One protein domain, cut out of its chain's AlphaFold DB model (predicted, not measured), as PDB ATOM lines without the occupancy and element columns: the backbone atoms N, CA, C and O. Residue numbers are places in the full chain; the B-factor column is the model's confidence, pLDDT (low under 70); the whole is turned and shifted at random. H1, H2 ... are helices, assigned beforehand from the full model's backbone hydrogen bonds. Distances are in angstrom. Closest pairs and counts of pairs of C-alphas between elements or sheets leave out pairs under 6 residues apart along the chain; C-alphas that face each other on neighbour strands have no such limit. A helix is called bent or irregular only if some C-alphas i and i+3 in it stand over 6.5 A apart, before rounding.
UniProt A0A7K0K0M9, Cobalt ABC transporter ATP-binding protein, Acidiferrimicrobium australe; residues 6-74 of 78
ATOM      1  N   VAL A   6     175.757 202.941 226.110       96.94
ATOM      2  CA  VAL A   6     175.798 202.824 224.648       96.94
ATOM      3  C   VAL A   6     177.242 202.607 224.234       96.94
ATOM      4  O   VAL A   6     178.104 203.389 224.625       96.94
ATOM      5  N   ALA A   7     177.525 201.529 223.499       96.00
ATOM      6  CA  ALA A   7     178.892 201.171 223.103       96.00
ATOM      7  C   ALA A   7     179.896 201.203 224.286       96.00
ATOM      8  O   ALA A   7     181.024 201.667 224.157       96.00
ATOM      9  N   GLY A   8     179.460 200.764 225.476       96.12
ATOM     10  CA  GLY A   8     180.262 200.777 226.708       96.12
ATOM     11  C   GLY A   8     180.365 202.128 227.433       96.12
ATOM     12  O   GLY A   8     180.905 202.176 228.537       96.12
ATOM     13  N   ARG A   9     179.819 203.215 226.876       96.88
ATOM     14  CA  ARG A   9     179.834 204.571 227.452       96.88
ATOM     15  C   ARG A   9     178.575 204.814 228.296       96.88
ATOM     16  O   ARG A   9     177.466 204.561 227.831       96.88
ATOM     17  N   ASP A  10     178.720 205.287 229.538       96.94
ATOM     18  CA  ASP A  10     177.580 205.615 230.418       96.94
ATOM     19  C   ASP A  10     177.005 206.993 230.072       96.94
ATOM     20  O   ASP A  10     177.711 208.005 230.167       96.94
ATOM     21  N   THR A  11     175.712 207.034 229.736       95.94
ATOM     22  CA  THR A  11     175.007 208.236 229.257       95.94
ATOM     23  C   THR A  11     174.916 209.361 230.290       95.94
ATOM     24  O   THR A  11     174.644 210.502 229.934       95.94
ATOM     25  N   ARG A  12     175.175 209.082 231.573       95.44
ATOM     26  CA  ARG A  12     175.232 210.109 232.630       95.44
ATOM     27  C   ARG A  12     176.551 210.877 232.647       95.44
ATOM     28  O   ARG A  12     176.619 211.945 233.243       95.44
ATOM     29  N   SER A  13     177.594 210.305 232.050       96.31
ATOM     30  CA  SER A  13     178.952 210.874 232.012       96.31
ATOM     31  C   SER A  13     179.388 211.312 230.616       96.31
ATOM     32  O   SER A  13     180.295 212.126 230.512       96.31
ATOM     33  N   HIS A  14     178.729 210.810 229.568       96.56
ATOM     34  CA  HIS A  14     178.983 211.175 228.176       96.56
ATOM     35  C   HIS A  14     177.760 211.933 227.644       96.56
ATOM     36  O   HIS A  14     176.708 211.313 227.450       96.56
ATOM     37  N   PRO A  15     177.837 213.262 227.459       94.50
ATOM     38  CA  PRO A  15     176.733 214.043 226.920       94.50
ATOM     39  C   PRO A  15     176.389 213.607 225.483       94.50
ATOM     40  O   PRO A  15     177.252 213.080 224.785       94.50
ATOM     41  N   PRO A  16     175.166 213.884 224.988       92.62
ATOM     42  CA  PRO A  16     174.691 213.380 223.694       92.62
ATOM     43  C   PRO A  16     175.635 213.608 222.505       92.62
ATOM     44  O   PRO A  16     175.819 212.709 221.694       92.62
ATOM     45  N   ARG A  17     176.300 214.769 222.431       91.00
ATOM     46  CA  ARG A  17     177.280 215.077 221.369       91.00
ATOM     47  C   ARG A  17     178.473 214.109 221.322       91.00
ATOM     48  O   ARG A  17     179.045 213.913 220.263       91.00
ATOM     49  N   GLU A  18     178.836 213.503 222.452       93.12
ATOM     50  CA  GLU A  18     179.919 212.509 222.567       93.12
ATOM     51  C   GLU A  18     179.434 211.076 222.286       93.12
ATOM     52  O   GLU A  18     180.212 210.123 222.349       93.12
ATOM     53  N   LEU A  19     178.137 210.910 222.006       94.56
ATOM     54  CA  LEU A  19     177.511 209.654 221.593       94.56
ATOM     55  C   LEU A  19     176.994 209.709 220.148       94.56
ATOM     56  O   LEU A  19     176.531 208.695 219.632       94.56
ATOM     57  N   ALA A  20     177.053 210.874 219.496       90.88
ATOM     58  CA  ALA A  20     176.526 211.093 218.149       90.88
ATOM     59  C   ALA A  20     177.263 210.282 217.066       90.88
ATOM     60  O   ALA A  20     176.726 210.065 215.987       90.88
ATOM     61  N   ASP A  21     178.467 209.784 217.360       90.88
ATOM     62  CA  ASP A  21     179.219 208.863 216.502       90.88
ATOM     63  C   ASP A  21     178.626 207.443 216.468       90.88
ATOM     64  O   ASP A  21     178.938 206.670 215.564       90.88
ATOM     65  N   VAL A  22     177.787 207.084 217.446       94.81
ATOM     66  CA  VAL A  22     177.221 205.730 217.602       94.81
ATOM     67  C   VAL A  22     175.700 205.706 217.786       94.81
ATOM     68  O   VAL A  22     175.109 204.626 217.812       94.81
ATOM     69  N   VAL A  23     175.051 206.867 217.908       94.81
ATOM     70  CA  VAL A  23     173.595 207.000 218.062       94.81
ATOM     71  C   VAL A  23     173.034 207.956 217.018       94.81
ATOM     72  O   VAL A  23     173.379 209.133 217.004       94.81
ATOM     73  N   GLY A  24     172.094 207.460 216.213       92.56
ATOM     74  CA  GLY A  24     171.186 208.266 215.397       92.56
ATOM     75  C   GLY A  24     169.741 208.125 215.885       92.56
ATOM     76  O   GLY A  24     169.400 207.148 216.556       92.56
ATOM     77  N   VAL A  25     168.885 209.094 215.556       92.50
ATOM     78  CA  VAL A  25     167.458 209.090 215.917       92.50
ATOM     79  C   VAL A  25     166.623 209.387 214.678       92.50
ATOM     80  O   VAL A  25     166.902 210.341 213.965       92.50
ATOM     81  N   VAL A  26     165.570 208.598 214.457       94.25
ATOM     82  CA  VAL A  26     164.539 208.861 213.445       94.25
ATOM     83  C   VAL A  26     163.224 209.107 214.179       94.25
ATOM     84  O   VAL A  26     162.703 208.217 214.856       94.25
ATOM     85  N   GLY A  27     162.735 210.346 214.111       94.12
ATOM     86  CA  GLY A  27     161.507 210.775 214.777       94.12
ATOM     87  C   GLY A  27     160.239 210.229 214.113       94.12
ATOM     88  O   GLY A  27     160.265 209.730 212.994       94.12
ATOM     89  N   GLN A  28     159.109 210.335 214.818       96.88
ATOM     90  CA  GLN A  28     157.799 209.928 214.289       96.88
ATOM     91  C   GLN A  28     157.219 210.934 213.285       96.88
ATOM     92  O   GLN A  28     156.475 210.530 212.398       96.88
ATOM     93  N   ASP A  29     157.542 212.222 213.433       96.06
ATOM     94  CA  ASP A  29     157.234 213.265 212.452       96.06
ATOM     95  C   ASP A  29     158.486 213.519 211.599       96.06
ATOM     96  O   ASP A  29     159.433 214.134 212.096       96.06
ATOM     97  N   PRO A  30     158.523 213.051 210.338       89.62
ATOM     98  CA  PRO A  30     159.689 213.231 209.481       89.62
ATOM     99  C   PRO A  30     159.984 214.704 209.193       89.62
ATOM    100  O   PRO A  30     161.145 215.091 209.133       89.62
ATOM    101  N   ARG A  31     158.943 215.542 209.063       90.50
ATOM    102  CA  ARG A  31     159.110 216.959 208.705       90.50
ATOM    103  C   ARG A  31     159.775 217.760 209.810       90.50
ATOM    104  O   ARG A  31     160.463 218.727 209.521       90.50
ATOM    105  N   ALA A  32     159.592 217.347 211.060       93.81
ATOM    106  CA  ALA A  32     160.256 217.971 212.197       93.81
ATOM    107  C   ALA A  32     161.774 217.710 212.232       93.81
ATOM    108  O   ALA A  32     162.468 218.337 213.030       93.81
ATOM    109  N   GLY A  33     162.277 216.763 211.429       90.56
ATOM    110  CA  GLY A  33     163.689 216.389 211.382       90.56
ATOM    111  C   GLY A  33     164.506 217.067 210.282       90.56
ATOM    112  O   GLY A  33     165.723 217.094 210.417       90.56
ATOM    113  N   PHE A  34     163.867 217.596 209.234       94.62
ATOM    114  CA  PHE A  34     164.570 218.240 208.122       94.62
ATOM    115  C   PHE A  34     165.086 219.628 208.500       94.62
ATOM    116  O   PHE A  34     164.423 220.383 209.218       94.62
ATOM    117  N   VAL A  35     166.270 219.956 207.995       95.19
ATOM    118  CA  VAL A  35     166.979 221.212 208.256       95.19
ATOM    119  C   VAL A  35     167.239 221.982 206.961       95.19
ATOM    120  O   VAL A  35     167.275 223.213 206.996       95.19
ATOM    121  N   THR A  36     167.414 221.287 205.838       96.50
ATOM    122  CA  THR A  36     167.772 221.885 204.544       96.50
ATOM    123  C   THR A  36     166.608 221.906 203.551       96.50
ATOM    124  O   THR A  36     165.520 221.406 203.830       96.50
ATOM    125  N   ASP A  37     166.848 222.464 202.360       95.81
ATOM    126  CA  ASP A  37     165.807 222.680 201.350       95.81
ATOM    127  C   ASP A  37     165.591 221.479 200.414       95.81
ATOM    128  O   ASP A  37     164.473 221.280 199.939       95.81
ATOM    129  N   THR A  38     166.629 220.681 200.132       97.81
ATOM    130  CA  THR A  38     166.559 219.540 199.197       97.81
ATOM    131  C   THR A  38     166.992 218.221 199.835       97.81
ATOM    132  O   THR A  38     167.682 218.204 200.855       97.81
ATOM    133  N   VAL A  39     166.596 217.096 199.223       97.38
ATOM    134  CA  VAL A  39     166.994 215.751 199.677       97.38
ATOM    135  C   VAL A  39     168.516 215.581 199.682       97.38
ATOM    136  O   VAL A  39     169.048 215.003 200.625       97.38
ATOM    137  N   GLU A  40     169.224 216.053 198.652       97.81
ATOM    138  CA  GLU A  40     170.692 215.967 198.603       97.81
ATOM    139  C   GLU A  40     171.359 216.754 199.733       97.81
ATOM    140  O   GLU A  40     172.213 216.199 200.431       97.81
ATOM    141  N   ASP A  41     170.935 218.002 199.945       97.44
ATOM    142  CA  ASP A  41     171.498 218.859 200.991       97.44
ATOM    143  C   ASP A  41     171.310 218.229 202.377       97.44
ATOM    144  O   ASP A  41     172.226 218.235 203.201       97.44
ATOM    145  N   GLU A  42     170.165 217.591 202.620       97.31
ATOM    146  CA  GLU A  42     169.866 216.969 203.910       97.31
ATOM    147  C   GLU A  42     170.740 215.734 204.154       97.31
ATOM    148  O   GLU A  42     171.244 215.517 205.258       97.31
ATOM    149  N   LEU A  43     170.973 214.928 203.111       97.12
ATOM    150  CA  LEU A  43     171.884 213.785 203.191       97.12
ATOM    151  C   LEU A  43     173.331 214.231 203.449       97.12
ATOM    152  O   LEU A  43     174.073 213.532 204.146       97.12
ATOM    153  N   ALA A  44     173.737 215.381 202.907       97.69
ATOM    154  CA  ALA A  44     175.059 215.954 203.129       97.69
ATOM    155  C   ALA A  44     175.199 216.617 204.509       97.69
ATOM    156  O   ALA A  44     176.276 216.536 205.107       97.69
ATOM    157  N   TYR A  45     174.123 217.197 205.049       96.19
ATOM    158  CA  TYR A  45     174.127 218.052 206.241       96.19
ATOM    159  C   TYR A  45     174.914 217.464 207.420       96.19
ATOM    160  O   TYR A  45     175.838 218.083 207.950       96.19
ATOM    161  N   GLY A  46     174.624 216.219 207.813       92.62
ATOM    162  CA  GLY A  46     175.321 215.577 208.933       92.62
ATOM    163  C   GLY A  46     176.829 215.409 208.702       92.62
ATOM    164  O   GLY A  46     177.620 215.485 209.642       92.62
ATOM    165  N   MET A  47     177.246 215.209 207.453       95.50
ATOM    166  CA  MET A  47     178.654 215.072 207.086       95.50
ATOM    167  C   MET A  47     179.382 216.419 207.041       95.50
ATOM    168  O   MET A  47     180.554 216.478 207.421       95.50
ATOM    169  N   GLU A  48     178.694 217.492 206.646       96.19
ATOM    170  CA  GLU A  48     179.225 218.860 206.683       96.19
ATOM    171  C   GLU A  48     179.502 219.312 208.118       96.19
ATOM    172  O   GLU A  48     180.579 219.835 208.408       96.19
ATOM    173  N   GLN A  49     178.587 219.015 209.046       92.25
ATOM    174  CA  GLN A  49     178.761 219.311 210.473       92.25
ATOM    175  C   GLN A  49     179.962 218.574 211.089       92.25
ATOM    176  O   GLN A  49     180.558 219.043 212.060       92.25
ATOM    177  N   LEU A  50     180.337 217.429 210.511       92.56
ATOM    178  CA  LEU A  50     181.528 216.655 210.873       92.56
ATOM    179  C   LEU A  50     182.778 217.058 210.072       92.56
ATOM    180  O   LEU A  50     183.833 216.447 210.251       92.56
ATOM    181  N   ALA A  51     182.668 218.066 209.203       95.94
ATOM    182  CA  ALA A  51     183.726 218.557 208.325       95.94
ATOM    183  C   ALA A  51     184.378 217.448 207.477       95.94
ATOM    184  O   ALA A  51     185.603 217.407 207.310       95.94
ATOM    185  N   LEU A  52     183.574 216.520 206.944       97.44
ATOM    186  CA  LEU A  52     184.095 215.493 206.046       97.44
ATOM    187  C   LEU A  52     184.577 216.107 204.716       97.44
ATOM    188  O   LEU A  52     184.007 217.087 204.239       97.44
ATOM    189  N   PRO A  53     185.604 215.526 204.063       98.38
ATOM    190  CA  PRO A  53     186.040 215.986 202.747       98.38
ATOM    191  C   PRO A  53     184.921 215.897 201.701       98.38
ATOM    192  O   PRO A  53     184.200 214.898 201.655       98.38
ATOM    193  N   ALA A  54     184.837 216.887 200.808       97.50
ATOM    194  CA  ALA A  54     183.782 216.983 199.793       97.50
ATOM    195  C   ALA A  54     183.627 215.713 198.938       97.50
ATOM    196  O   ALA A  54     182.512 215.254 198.703       97.50
ATOM    197  N   ASP A  55     184.733 215.091 198.523       98.19
ATOM    198  CA  ASP A  55     184.678 213.865 197.716       98.19
ATOM    199  C   ASP A  55     184.130 212.664 198.496       98.19
ATOM    200  O   ASP A  55     183.428 211.823 197.932       98.19
ATOM    201  N   THR A  56     184.387 212.607 199.807       98.31
ATOM    202  CA  THR A  56     183.798 211.597 200.695       98.31
ATOM    203  C   THR A  56     182.294 211.805 200.826       98.31
ATOM    204  O   THR A  56     181.547 210.830 200.766       98.31
ATOM    205  N   MET A  57     181.850 213.056 200.986       98.38
ATOM    206  CA  MET A  57     180.427 213.386 201.097       98.38
ATOM    207  C   MET A  57     179.684 213.015 199.819       98.38
ATOM    208  O   MET A  57     178.737 212.238 199.880       98.38
ATOM    209  N   ARG A  58     180.189 213.457 198.660       98.00
ATOM    210  CA  ARG A  58     179.622 213.144 197.341       98.00
ATOM    211  C   ARG A  58     179.428 211.642 197.162       98.00
ATOM    212  O   ARG A  58     178.337 211.193 196.838       98.00
ATOM    213  N   LYS A  59     180.466 210.849 197.445       98.50
ATOM    214  CA  LYS A  59     180.393 209.388 197.340       98.50
ATOM    215  C   LYS A  59     179.320 208.790 198.258       98.50
ATOM    216  O   LYS A  59     178.570 207.924 197.825       98.50
ATOM    217  N   ARG A  60     179.237 209.241 199.513       98.31
ATOM    218  CA  ARG A  60     178.265 208.722 200.491       98.31
ATOM    219  C   ARG A  60     176.826 209.135 200.184       98.31
ATOM    220  O   ARG A  60     175.920 208.349 200.452       98.31
ATOM    221  N   VAL A  61     176.610 210.326 199.623       98.50
ATOM    222  CA  VAL A  61     175.291 210.758 199.135       98.50
ATOM    223  C   VAL A  61     174.821 209.818 198.025       98.50
ATOM    224  O   VAL A  61     173.729 209.268 198.136       98.50
ATOM    225  N   GLU A  62     175.662 209.564 197.017       98.38
ATOM    226  CA  GLU A  62     175.358 208.620 195.928       98.38
ATOM    227  C   GLU A  62     175.002 207.226 196.476       98.38
ATOM    228  O   GLU A  62     173.924 206.703 196.201       98.38
ATOM    229  N   GLU A  63     175.853 206.670 197.347       98.50
ATOM    230  CA  GLU A  63     175.611 205.369 197.987       98.50
ATOM    231  C   GLU A  63     174.285 205.337 198.765       98.50
ATOM    232  O   GLU A  63     173.566 204.339 198.730       98.50
ATOM    233  N   THR A  64     173.936 206.420 199.462       98.19
ATOM    234  CA  THR A  64     172.712 206.482 200.272       98.19
ATOM    235  C   THR A  64     171.461 206.571 199.403       98.19
ATOM    236  O   THR A  64     170.478 205.876 199.670       98.19
ATOM    237  N   LEU A  65     171.495 207.385 198.345       98.31
ATOM    238  CA  LEU A  65     170.402 207.491 197.378       98.31
ATOM    239  C   LEU A  65     170.115 206.141 196.709       98.31
ATOM    240  O   LEU A  65     168.946 205.778 196.552       98.31
ATOM    241  N   ASP A  66     171.170 205.393 196.375       98.19
ATOM    242  CA  ASP A  66     171.074 204.057 195.788       98.19
ATOM    243  C   ASP A  66     170.521 203.033 196.786       98.19
ATOM    244  O   ASP A  66     169.552 202.334 196.481       98.19
ATOM    245  N   VAL A  67     171.083 202.965 198.001       98.38
ATOM    246  CA  VAL A  67     170.655 202.018 199.049       98.38
ATOM    247  C   VAL A  67     169.184 202.204 199.416       98.38
ATOM    248  O   VAL A  67     168.478 201.223 199.658       98.38
ATOM    249  N   LEU A  68     168.711 203.449 199.454       97.44
ATOM    250  CA  LEU A  68     167.326 203.770 199.795       97.44
ATOM    251  C   LEU A  68     166.387 203.763 198.578       97.44
ATOM    252  O   LEU A  68     165.172 203.848 198.754       97.44
ATOM    253  N   GLY A  69     166.915 203.654 197.354       98.31
ATOM    254  CA  GLY A  69     166.120 203.677 196.123       98.31
ATOM    255  C   GLY A  69     165.428 205.020 195.862       98.31
ATOM    256  O   GLY A  69     164.363 205.058 195.244       98.31
ATOM    257  N   ILE A  70     166.009 206.121 196.342       98.19
ATOM    258  CA  ILE A  70     165.425 207.473 196.276       98.19
ATOM    259  C   ILE A  70     166.187 208.416 195.342       98.19
ATOM    260  O   ILE A  70     165.918 209.613 195.347       98.19
ATOM    261  N   ALA A  71     167.093 207.905 194.504       98.31
ATOM    262  CA  ALA A  71     167.821 208.711 193.519       98.31
ATOM    263  C   ALA A  71     166.930 209.662 192.680       98.31
ATOM    264  O   ALA A  71     167.323 210.815 192.505       98.31
ATOM    265  N   PRO A  72     165.705 209.286 192.239       98.44
ATOM    266  CA  PRO A  72     164.819 210.210 191.517       98.44
ATOM    267  C   PRO A  72     164.326 211.415 192.338       98.44
ATOM    268  O   PRO A  72     163.724 212.325 191.774       98.44
ATOM    269  N   LEU A  73     164.514 211.405 193.661       98.19
ATOM    270  CA  LEU A  73     164.109 212.473 194.575       98.19
ATOM    271  C   LEU A  73     165.253 213.433 194.923       98.19
ATOM    272  O   LEU A  73     165.012 214.336 195.711       98.19
ATOM    273  N   ARG A  74     166.460 213.259 194.363       98.00
ATOM    274  CA  ARG A  74     167.668 214.040 194.696       98.00
ATOM    275  C   ARG A  74     167.412 215.544 194.842       98.00
ATOM    276  O   ARG A  74     167.679 216.111 195.893       98.00
TER     277      ARG A  74
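Overview. This is residues 6 to 74 of the 78 residues of the protein "Cobalt ABC transporter ATP-binding protein" of Acidiferrimicrobium australe (UniProt A0A7K0K0M9). There is little regular structure: a long arm without named elements, residues 6 to 38, leads to a small head of two packed helices, H1 and H2. Within the arm, residues 26 to 32 stick out as a free loop. The printed part has 69 residues, with no named strand; the class is all helix, with 26 residues in H1 and H2. It is loose, with a radius of gyration of the C-alphas of 14.2 A, and spans 42 by 30 by 20 A.

Along the chain. After residues 6 to 38, H1 takes residues 39 to 49, from C-alpha 39 at (166.994, 215.751, 199.677), 16.4 A long. It is only just irregular: C-alphas 43 and 46 are 6.9 A apart. H2, residues 54 to 68, is 21.1 A long and ends at C-alpha 68, (167.326, 203.770, 199.795).

Arrangement. H1 and H2 touch; their closest C-alphas, of Leu 43 and Val 61, are 6.1 A apart. They run opposite ways at a steep tilt of 46 degrees. Every O i to N i+4 pair in H2 is within hydrogen-bond range, against 5 of 7 in H1.

Size, cuts and confidence. The farthest C-alphas, of Ser 13 and Pro 72, are 42.9 A apart. The printed part has no cut, and the link from H1 to H2 is tight. No printed residue is under 70 in pLDDT.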